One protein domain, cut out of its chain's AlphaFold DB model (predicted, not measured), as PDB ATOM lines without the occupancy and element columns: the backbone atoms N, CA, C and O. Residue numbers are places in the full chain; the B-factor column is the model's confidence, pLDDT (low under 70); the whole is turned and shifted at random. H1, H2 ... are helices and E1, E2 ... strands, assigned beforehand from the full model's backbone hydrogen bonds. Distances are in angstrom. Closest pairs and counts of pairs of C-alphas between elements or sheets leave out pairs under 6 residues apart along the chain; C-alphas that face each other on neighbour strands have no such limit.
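Overview. This is residues 140 to 214 of the 231 residues of the protein "Winged helix-turn-helix transcriptional regulator" of Candidatus Bathyarchaeota archaeon (UniProt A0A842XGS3). One long helix, H1, runs through the middle, and the shorter parts are set round it: H3 crosses it on one side, the looping stretch of residues 188 to 201 with the short strand E1 passes on the other side, and the small helices H2 and H4 lie on two further sides. H2 lies near the last part of H1, and H4 beside its first half. The printed part has 75 residues with four named helices and one named strand, in the order H1, H2, H3, E1, H4, and its class is mostly helix. It is compact, with a radius of gyration of the C-alphas of 11.5 A, and rounded, spanning 31 by 25 by 21 A.

Along the chain. Find C-alpha 140 at (83.381, 79.453, 141.889); from there H1 runs through residues 140 to 161, 31.6 A long, to C-alpha 161 at (72.148, 69.213, 114.197). Next comes the short H2, residues 167 to 171. H3 follows with residues 175 to 187, 18.4 A from first to last C-alpha. Read on to E1, residues 202 to 204, 5.6 A long. H4 holds residues 207 to 213, is 9.8 A long and ends with C-alpha 213 at (85.959, 73.270, 129.898).

Arrangement. Begin at H1, the hub, which touches the three other helices. Look at Ala 156 and Gly 181: their C-alphas, 4.2 A apart, are the closest of H1 and H3, which touch and run the same way at a steep tilt of 68 degrees, only just short of about perpendicular. With residues 146 to 150 alone H1 touches H4, opposite ways at a steep tilt of 43 degrees; the closest C-alphas are those of Arg 146 and Leu 213, 5.4 A apart. With residues 155 to 159 alone H1 only just touches H2, with 3 pairs of C-alphas within 8 A, the closest being Arg 158 and Trp 167 at 6.5 A. H2 and H3 are close but not clearly touching; their closest C-alphas, of Tyr 171 and Met 178, are 6.7 A apart. H3 and H4 are apart. E1 pairs with no named strand, but residues 194 to 195 pair with it, antiparallel. In the backbones of H1 and H3 every O i to N i+4 pair is within hydrogen-bond range; in H4 2 of 3 are, and in H2 0 of 1, where 2 of 2 O i to N i+3 pairs are within range.

Size, cuts and confidence. The two C-alphas farthest apart, those of Glu 140 and Ser 165, are 33.6 A apart. The printed part has no cut. The link from H3 to E1, 14 residues, is long; those from H1 to H2, H2 to H3 and E1 to H4 are tight. The mean pLDDT of the printed part of this model is 96.4, and no printed residue is under 70.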
ATOM      1  N   GLU A 140      84.817  79.347 142.172       97.81
ATOM      2  CA  GLU A 140      83.381  79.453 141.889       97.81
ATOM      3  C   GLU A 140      83.125  80.151 140.549       97.81
ATOM      4  O   GLU A 140      82.322  79.674 139.751       97.81
ATOM      5  N   MET A 141      83.860  81.233 140.258       97.94
ATOM      6  CA  MET A 141      83.789  81.908 138.959       97.94
ATOM      7  C   MET A 141      84.247  80.999 137.818       97.94
ATOM      8  O   MET A 141      83.725  81.094 136.708       97.94
ATOM      9  N   VAL A 142      85.254  80.154 138.064       97.31
ATOM     10  CA  VAL A 142      85.734  79.184 137.074       97.31
ATOM     11  C   VAL A 142      84.641  78.178 136.747       97.31
ATOM     12  O   VAL A 142      84.354  77.982 135.567       97.31
ATOM     13  N   GLU A 143      84.007  77.604 137.764       96.81
ATOM     14  CA  GLU A 143      82.945  76.610 137.599       96.81
ATOM     15  C   GLU A 143      81.680  77.187 136.955       96.81
ATOM     16  O   GLU A 143      81.167  76.601 136.003       96.81
ATOM     17  N   GLU A 144      81.210  78.358 137.392       97.31
ATOM     18  CA  GLU A 144      80.029  79.013 136.809       97.31
ATOM     19  C   GLU A 144      80.240  79.320 135.320       97.31
ATOM     20  O   GLU A 144      79.396  79.023 134.471       97.31
ATOM     21  N   ALA A 145      81.404  79.877 134.977       97.44
ATOM     22  CA  ALA A 145      81.713  80.255 133.608       97.44
ATOM     23  C   ALA A 145      81.915  79.031 132.695       97.44
ATOM     24  O   ALA A 145      81.497  79.035 131.533       97.44
ATOM     25  N   ARG A 146      82.503  77.960 133.240       97.44
ATOM     26  CA  ARG A 146      82.656  76.647 132.599       97.44
ATOM     27  C   ARG A 146      81.307  76.002 132.313       97.44
ATOM     28  O   ARG A 146      81.085  75.517 131.205       97.44
ATOM     29  N   GLU A 147      80.391  76.053 133.274       97.06
ATOM     30  CA  GLU A 147      79.031  75.557 133.110       97.06
ATOM     31  C   GLU A 147      78.278  76.329 132.021       97.06
ATOM     32  O   GLU A 147      77.741  75.721 131.093       97.06
ATOM     33  N   LYS A 148      78.323  77.663 132.077       97.56
ATOM     34  CA  LYS A 148      77.706  78.543 131.078       97.56
ATOM     35  C   LYS A 148      78.235  78.278 129.666       97.56
ATOM     36  O   LYS A 148      77.451  78.149 128.726       97.56
ATOM     37  N   LEU A 149      79.558  78.167 129.510       98.00
ATOM     38  CA  LEU A 149      80.185  77.847 128.226       98.00
ATOM     39  C   LEU A 149      79.760  76.472 127.711       98.00
ATOM     40  O   LEU A 149      79.409  76.339 126.539       98.00
ATOM     41  N   GLY A 150      79.779  75.454 128.568       98.00
ATOM     42  CA  GLY A 150      79.398  74.104 128.180       98.00
ATOM     43  C   GLY A 150      77.950  74.021 127.704       98.00
ATOM     44  O   GLY A 150      77.685  73.446 126.646       98.00
ATOM     45  N   GLU A 151      77.025  74.667 128.414       97.69
ATOM     46  CA  GLU A 151      75.614  74.738 128.023       97.69
ATOM     47  C   GLU A 151      75.412  75.484 126.697       97.69
ATOM     48  O   GLU A 151      74.668  75.000 125.838       97.69
ATOM     49  N   ALA A 152      76.110  76.607 126.487       98.12
ATOM     50  CA  ALA A 152      76.059  77.362 125.234       98.12
ATOM     51  C   ALA A 152      76.574  76.535 124.045       98.12
ATOM     52  O   ALA A 152      75.931  76.491 122.995       98.12
ATOM     53  N   LEU A 153      77.690  75.814 124.208       98.31
ATOM     54  CA  LEU A 153      78.250  74.952 123.161       98.31
ATOM     55  C   LEU A 153      77.340  73.758 122.837       98.31
ATOM     56  O   LEU A 153      77.190  73.398 121.668       98.31
ATOM     57  N   VAL A 154      76.705  73.154 123.845       97.94
ATOM     58  CA  VAL A 154      75.707  72.092 123.635       97.94
ATOM     59  C   VAL A 154      74.490  72.647 122.903       97.94
ATOM     60  O   VAL A 154      74.037  72.036 121.937       97.94
ATOM     61  N   CYS A 155      73.983  73.813 123.315       97.56
ATOM     62  CA  CYS A 155      72.870  74.490 122.654       97.56
ATOM     63  C   CYS A 155      73.189  74.753 121.172       97.56
ATOM     64  O   CYS A 155      72.421  74.359 120.295       97.56
ATOM     65  N   ALA A 156      74.378  75.290 120.887       98.19
ATOM     66  CA  ALA A 156      74.877  75.532 119.536       98.19
ATOM     67  C   ALA A 156      74.982  74.247 118.693       98.19
ATOM     68  O   ALA A 156      74.603  74.230 117.519       98.19
ATOM     69  N   ALA A 157      75.460  73.144 119.276       98.06
ATOM     70  CA  ALA A 157      75.507  71.853 118.589       98.06
ATOM     71  C   ALA A 157      74.098  71.323 118.274       98.06
ATOM     72  O   ALA A 157      73.858  70.827 117.172       98.06
ATOM     73  N   ARG A 158      73.139  71.487 119.195       97.50
ATOM     74  CA  ARG A 158      71.735  71.097 118.985       97.50
ATOM     75  C   ARG A 158      71.054  71.942 117.911       97.50
ATOM     76  O   ARG A 158      70.362  71.379 117.067       97.50
ATOM     77  N   MET A 159      71.311  73.253 117.888       97.75
ATOM     78  CA  MET A 159      70.888  74.155 116.809       97.75
ATOM     79  C   MET A 159      71.406  73.674 115.452       97.75
ATOM     80  O   MET A 159      70.643  73.582 114.494       97.75
ATOM     81  N   LYS A 160      72.697  73.321 115.384       97.88
ATOM     82  CA  LYS A 160      73.354  72.854 114.158       97.88
ATOM     83  C   LYS A 160      72.810  71.520 113.655       97.88
ATOM     84  O   LYS A 160      72.643  71.345 112.451       97.88
ATOM     85  N   GLU A 161      72.590  70.564 114.554       97.25
ATOM     86  CA  GLU A 161      72.148  69.213 114.197       97.25
ATOM     87  C   GLU A 161      70.621  69.074 114.097       97.25
ATOM     88  O   GLU A 161      70.139  68.079 113.551       97.25
ATOM     89  N   GLY A 162      69.860  70.034 114.631       95.38
ATOM     90  CA  GLY A 162      68.403  69.962 114.744       95.38
ATOM     91  C   GLY A 162      67.930  68.843 115.678       95.38
ATOM     92  O   GLY A 162      66.866  68.264 115.450       95.38
ATOM     93  N   LYS A 163      68.737  68.483 116.687       91.00
ATOM     94  CA  LYS A 163      68.500  67.328 117.566       91.00
ATOM     95  C   LYS A 163      68.603  67.690 119.050       91.00
ATOM     96  O   LYS A 163      69.555  68.366 119.422       91.00
ATOM     97  N   PRO A 164      67.702  67.170 119.903       90.50
ATOM     98  CA  PRO A 164      66.435  66.538 119.519       90.50
ATOM     99  C   PRO A 164      65.537  67.534 118.762       90.50
ATOM    100  O   PRO A 164      65.794  68.733 118.785       90.50
ATOM    101  N   SER A 165      64.486  67.074 118.081       91.69
ATOM    102  CA  SER A 165      63.616  67.962 117.285       91.69
ATOM    103  C   SER A 165      62.980  69.092 118.105       91.69
ATOM    104  O   SER A 165      62.648  70.137 117.556       91.69
ATOM    105  N   ASN A 166      62.845  68.903 119.418       92.12
ATOM    106  CA  ASN A 166      62.328  69.877 120.375       92.12
ATOM    107  C   ASN A 166      63.429  70.557 121.217       92.12
ATOM    108  O   ASN A 166      63.161  71.030 122.320       92.12
ATOM    109  N   TRP A 167      64.676  70.610 120.735       93.81
ATOM    110  CA  TRP A 167      65.793  71.187 121.494       93.81
ATOM    111  C   TRP A 167      65.508  72.616 121.983       93.81
ATOM    112  O   TRP A 167      65.927  72.967 123.080       93.81
ATOM    113  N   ALA A 168      64.761  73.421 121.220       93.44
ATOM    114  CA  ALA A 168      64.442  74.803 121.581       93.44
ATOM    115  C   ALA A 168      63.602  74.896 122.867       93.44
ATOM    116  O   ALA A 168      63.829  75.776 123.693       93.44
ATOM    117  N   GLU A 169      62.690  73.945 123.096       93.06
ATOM    118  CA  GLU A 169      61.875  73.894 124.319       93.06
ATOM    119  C   GLU A 169      62.744  73.687 125.569       93.06
ATOM    120  O   GLU A 169      62.431  74.210 126.639       93.06
ATOM    121  N   THR A 170      63.879  72.994 125.413       91.25
ATOM    122  CA  THR A 170      64.837  72.674 126.490       91.25
ATOM    123  C   THR A 170      65.568  73.913 127.033       91.25
ATOM    124  O   THR A 170      66.161  73.851 128.113       91.25
ATOM    125  N   TYR A 171      65.529  75.027 126.297       93.31
ATOM    126  CA  TYR A 171      66.143  76.306 126.670       93.31
ATOM    127  C   TYR A 171      65.120  77.449 126.751       93.31
ATOM    128  O   TYR A 171      65.495  78.619 126.777       93.31
ATOM    129  N   SER A 172      63.822  77.134 126.790       92.44
ATOM    130  CA  SER A 172      62.756  78.148 126.821       92.44
ATOM    131  C   SER A 172      62.790  79.046 128.066       92.44
ATOM    132  O   SER A 172      62.319  80.181 128.019       92.44
ATOM    133  N   ASP A 173      63.370  78.561 129.162       93.06
ATOM    134  CA  ASP A 173      63.600  79.282 130.416       93.06
ATOM    135  C   ASP A 173      64.976  79.969 130.495       93.06
ATOM    136  O   ASP A 173      65.244  80.687 131.456       93.06
ATOM    137  N   ASP A 174      65.827  79.794 129.480       95.31
ATOM    138  CA  ASP A 174      67.211  80.270 129.444       95.31
ATOM    139  C   ASP A 174      67.556  80.907 128.077       95.31
ATOM    140  O   ASP A 174      68.336  80.368 127.277       95.31
ATOM    141  N   PRO A 175      66.972  82.084 127.773       96.19
ATOM    142  CA  PRO A 175      67.202  82.783 126.509       96.19
ATOM    143  C   PRO A 175      68.637  83.314 126.370       96.19
ATOM    144  O   PRO A 175      69.069  83.654 125.266       96.19
ATOM    145  N   GLU A 176      69.386  83.425 127.471       96.94
ATOM    146  CA  GLU A 176      70.794  83.813 127.427       96.94
ATOM    147  C   GLU A 176      71.638  82.702 126.799       96.94
ATOM    148  O   GLU A 176      72.339  82.970 125.822       96.94
ATOM    149  N   THR A 177      71.494  81.457 127.262       97.12
ATOM    150  CA  THR A 177      72.193  80.305 126.673       97.12
ATOM    151  C   THR A 177      71.865  80.124 125.192       97.12
ATOM    152  O   THR A 177      72.760  79.809 124.409       97.12
ATOM    153  N   MET A 178      70.624  80.384 124.767       97.12
ATOM    154  CA  MET A 178      70.271  80.354 123.341       97.12
ATOM    155  C   MET A 178      71.035  81.400 122.521       97.12
ATOM    156  O   MET A 178      71.613  81.075 121.487       97.12
ATOM    157  N   ARG A 179      71.061  82.652 122.980       97.69
ATOM    158  CA  ARG A 179      71.767  83.743 122.290       97.69
ATOM    159  C   ARG A 179      73.262  83.454 122.169       97.69
ATOM    160  O   ARG A 179      73.868  83.675 121.125       97.69
ATOM    161  N   GLU A 180      73.849  82.949 123.246       98.19
ATOM    162  CA  GLU A 180      75.255  82.564 123.278       98.19
ATOM    163  C   GLU A 180      75.527  81.341 122.394       98.19
ATOM    164  O   GLU A 180      76.528  81.315 121.676       98.19
ATOM    165  N   GLY A 181      74.614  80.366 122.363       97.94
ATOM    166  CA  GLY A 181      74.677  79.224 121.457       97.94
ATOM    167  C   GLY A 181      74.676  79.646 119.986       97.94
ATOM    168  O   GLY A 181      75.521  79.199 119.209       97.94
ATOM    169  N   GLU A 182      73.807  80.583 119.603       98.25
ATOM    170  CA  GLU A 182      73.792  81.147 118.249       98.25
ATOM    171  C   GLU A 182      75.106  81.874 117.919       98.25
ATOM    172  O   GLU A 182      75.670  81.688 116.837       98.25
ATOM    173  N   ARG A 183      75.660  82.645 118.865       98.12
ATOM    174  CA  ARG A 183      76.978  83.275 118.690       98.12
ATOM    175  C   ARG A 183      78.066  82.231 118.437       98.12
ATOM    176  O   ARG A 183      78.834  82.383 117.492       98.12
ATOM    177  N   PHE A 184      78.140  81.172 119.245       98.25
ATOM    178  CA  PHE A 184      79.150  80.116 119.089       98.25
ATOM    179  C   PHE A 184      78.994  79.329 117.790       98.25
ATOM    180  O   PHE A 184      80.000  78.996 117.161       98.25
ATOM    181  N   LEU A 185      77.758  79.071 117.362       97.75
ATOM    182  CA  LEU A 185      77.480  78.427 116.083       97.75
ATOM    183  C   LEU A 185      78.079  79.216 114.909       97.75
ATOM    184  O   LEU A 185      78.635  78.614 113.989       97.75
ATOM    185  N   ASN A 186      77.999  80.548 114.973       98.00
ATOM    186  CA  ASN A 186      78.481  81.446 113.929       98.00
ATOM    187  C   ASN A 186      79.989  81.741 114.030       98.00
ATOM    188  O   ASN A 186      80.693  81.701 113.023       98.00
ATOM    189  N   GLU A 187      80.497  82.045 115.225       97.62
ATOM    190  CA  GLU A 187      81.870  82.540 115.423       97.62
ATOM    191  C   GLU A 187      82.896  81.429 115.690       97.62
ATOM    192  O   GLU A 187      84.076  81.596 115.379       97.62
ATOM    193  N   HIS A 188      82.472  80.295 116.258       97.44
ATOM    194  CA  HIS A 188      83.363  79.253 116.783       97.44
ATOM    195  C   HIS A 188      82.865  77.820 116.480       97.44
ATOM    196  O   HIS A 188      82.784  76.975 117.381       97.44
ATOM    197  N   PRO A 189      82.560  77.475 115.214       97.88
ATOM    198  CA  PRO A 189      81.984  76.174 114.861       97.88
ATOM    199  C   PRO A 189      82.904  74.973 115.153       97.88
ATOM    200  O   PRO A 189      82.425  73.836 115.199       97.88
ATOM    201  N   THR A 190      84.208  75.198 115.338       97.88
ATOM    202  CA  THR A 190      85.218  74.183 115.692       97.88
ATOM    203  C   THR A 190      85.164  73.756 117.159       97.88
ATOM    204  O   THR A 190      85.663  72.683 117.498       97.88
ATOM    205  N   MET A 191      84.510  74.542 118.022       98.19
ATOM    206  CA  MET A 191      84.335  74.234 119.445       98.19
ATOM    207  C   MET A 191      83.111  73.354 119.732       98.19
ATOM    208  O   MET A 191      82.927  72.905 120.862       98.19
ATOM    209  N   LEU A 192      82.259  73.094 118.737       98.38
ATOM    210  CA  LEU A 192      80.996  72.398 118.968       98.38
ATOM    211  C   LEU A 192      81.214  70.916 119.319       98.38
ATOM    212  O   LEU A 192      81.910  70.209 118.580       98.38
ATOM    213  N   PRO A 193      80.609  70.417 120.413       98.12
ATOM    214  CA  PRO A 193      80.670  69.008 120.765       98.12
ATOM    215  C   PRO A 193      80.027  68.135 119.695       98.12
ATOM    216  O   PRO A 193      79.101  68.544 118.995       98.12
ATOM    217  N   LYS A 194      80.478  66.881 119.623       97.88
ATOM    218  CA  LYS A 194      79.716  65.835 118.937       97.88
ATOM    219  C   LYS A 194      78.645  65.334 119.889       97.88
ATOM    220  O   LYS A 194      78.976  64.907 121.000       97.88
ATOM    221  N   LEU A 195      77.391  65.365 119.461       97.12
ATOM    222  CA  LEU A 195      76.284  64.843 120.252       97.12
ATOM    223  C   LEU A 195      76.094  63.337 120.020       97.12
ATOM    224  O   LEU A 195      76.551  62.760 119.029       97.12
ATOM    225  N   SER A 196      75.424  62.678 120.960       96.25
ATOM    226  CA  SER A 196      74.907  61.322 120.783       96.25
ATOM    227  C   SER A 196      73.828  61.278 119.694       96.25
ATOM    228  O   SER A 196      73.291  62.300 119.274       96.25
ATOM    229  N   LYS A 197      73.466  60.072 119.236       95.88
ATOM    230  CA  LYS A 197      72.486  59.880 118.149       95.88
ATOM    231  C   LYS A 197      71.131  60.557 118.415       95.88
ATOM    232  O   LYS A 197      70.488  61.004 117.469       95.88
ATOM    233  N   ASP A 198      70.718  60.613 119.680       93.62
ATOM    234  CA  ASP A 198      69.483  61.244 120.159       93.62
ATOM    235  C   ASP A 198      69.621  62.755 120.447       93.62
ATOM    236  O   ASP A 198      68.626  63.405 120.750       93.62
ATOM    237  N   GLY A 199      70.826  63.334 120.351       93.75
ATOM    238  CA  GLY A 199      71.090  64.744 120.667       93.75
ATOM    239  C   GLY A 199      71.050  65.082 122.164       93.75
ATOM    240  O   GLY A 199      71.174  66.251 122.546       93.75
ATOM    241  N   MET A 200      70.864  64.083 123.032       91.31
ATOM    242  CA  MET A 200      70.642  64.305 124.462       91.31
ATOM    243  C   MET A 200      71.940  64.415 125.257       91.31
ATOM    244  O   MET A 200      71.972  65.137 126.250       91.31
ATOM    245  N   ARG A 201      73.012  63.744 124.823       94.69
ATOM    246  CA  ARG A 201      74.305  63.706 125.519       94.69
ATOM    247  C   ARG A 201      75.428  64.214 124.625       94.69
ATOM    248  O   ARG A 201      75.360  64.111 123.402       94.69
ATOM    249  N   VAL A 202      76.494  64.708 125.245       96.44
ATOM    250  CA  VAL A 202      77.760  64.962 124.551       96.44
ATOM    251  C   VAL A 202      78.522  63.647 124.449       96.44
ATOM    252  O   VAL A 202      78.807  63.008 125.457       96.44
ATOM    253  N   ALA A 203      78.833  63.228 123.225       96.38
ATOM    254  CA  ALA A 203      79.651  62.048 122.966       96.38
ATOM    255  C   ALA A 203      81.147  62.363 123.105       96.38
ATOM    256  O   ALA A 203      81.905  61.546 123.621       96.38
ATOM    257  N   SER A 204      81.578  63.541 122.642       96.94
ATOM    258  CA  SER A 204      82.965  63.996 122.775       96.94
ATOM    259  C   SER A 204      83.093  65.506 122.597       96.94
ATOM    260  O   SER A 204      82.460  66.076 121.701       96.94
ATOM    261  N   TRP A 205      83.998  66.116 123.359       97.88
ATOM    262  CA  TRP A 205      84.414  67.507 123.191       97.88
ATOM    263  C   TRP A 205      85.600  67.628 122.218       97.88
ATOM    264  O   TRP A 205      86.532  66.825 122.294       97.88
ATOM    265  N   PRO A 206      85.617  68.625 121.315       97.75
ATOM    266  CA  PRO A 206      86.818  68.993 120.575       97.75
ATOM    267  C   PRO A 206      87.939  69.442 121.516       97.75
ATOM    268  O   PRO A 206      87.680  69.978 122.598       97.75
ATOM    269  N   THR A 207      89.193  69.299 121.078       96.62
ATOM    270  CA  THR A 207      90.369  69.766 121.832       96.62
ATOM    271  C   THR A 207      90.273  71.253 122.169       96.62
ATOM    272  O   THR A 207      90.600  71.656 123.281       96.62
ATOM    273  N   GLU A 208      89.771  72.064 121.232       96.19
ATOM    274  CA  GLU A 208      89.615  73.506 121.420       96.19
ATOM    275  C   GLU A 208      88.624  73.845 122.543       96.19
ATOM    276  O   GLU A 208      88.922  74.692 123.374       96.19
ATOM    277  N   ALA A 209      87.490  73.142 122.637       97.50
ATOM    278  CA  ALA A 209      86.527  73.331 123.724       97.50
ATOM    279  C   ALA A 209      87.045  72.789 125.063       97.50
ATOM    280  O   ALA A 209      86.915  73.444 126.096       97.50
ATOM    281  N   SER A 210      87.687  71.618 125.036       96.56
ATOM    282  CA  SER A 210      88.228  70.948 126.230       96.56
ATOM    283  C   SER A 210      89.260  71.808 126.958       96.56
ATOM    284  O   SER A 210      89.389  71.728 128.175       96.56
ATOM    285  N   ARG A 211      89.965  72.673 126.225       95.88
ATOM    286  CA  ARG A 211      90.891  73.651 126.793       95.88
ATOM    287  C   ARG A 211      90.223  74.619 127.777       95.88
ATOM    288  O   ARG A 211      90.856  75.002 128.752       95.88
ATOM    289  N   TYR A 212      88.980  75.017 127.511       96.81
ATOM    290  CA  TYR A 212      88.227  75.954 128.351       96.81
ATOM    291  C   TYR A 212      87.357  75.239 129.389       96.81
ATOM    292  O   TYR A 212      87.127  75.768 130.472       96.81
ATOM    293  N   LEU A 213      86.865  74.044 129.049       96.94
ATOM    294  CA  LEU A 213      85.959  73.270 129.898       96.94
ATOM    295  C   LEU A 213      86.684  72.365 130.902       96.94
ATOM    296  O   LEU A 213      86.099  71.957 131.901       96.94
ATOM    297  N   GLY A 214      87.947  72.026 130.653       94.81
ATOM    298  CA  GLY A 214      88.610  70.925 131.346       94.81
ATOM    299  C   GLY A 214      88.163  69.560 130.806       94.81
ATOM    300  O   GLY A 214      87.127  69.419 130.156       94.81
TER     301      GLY A 214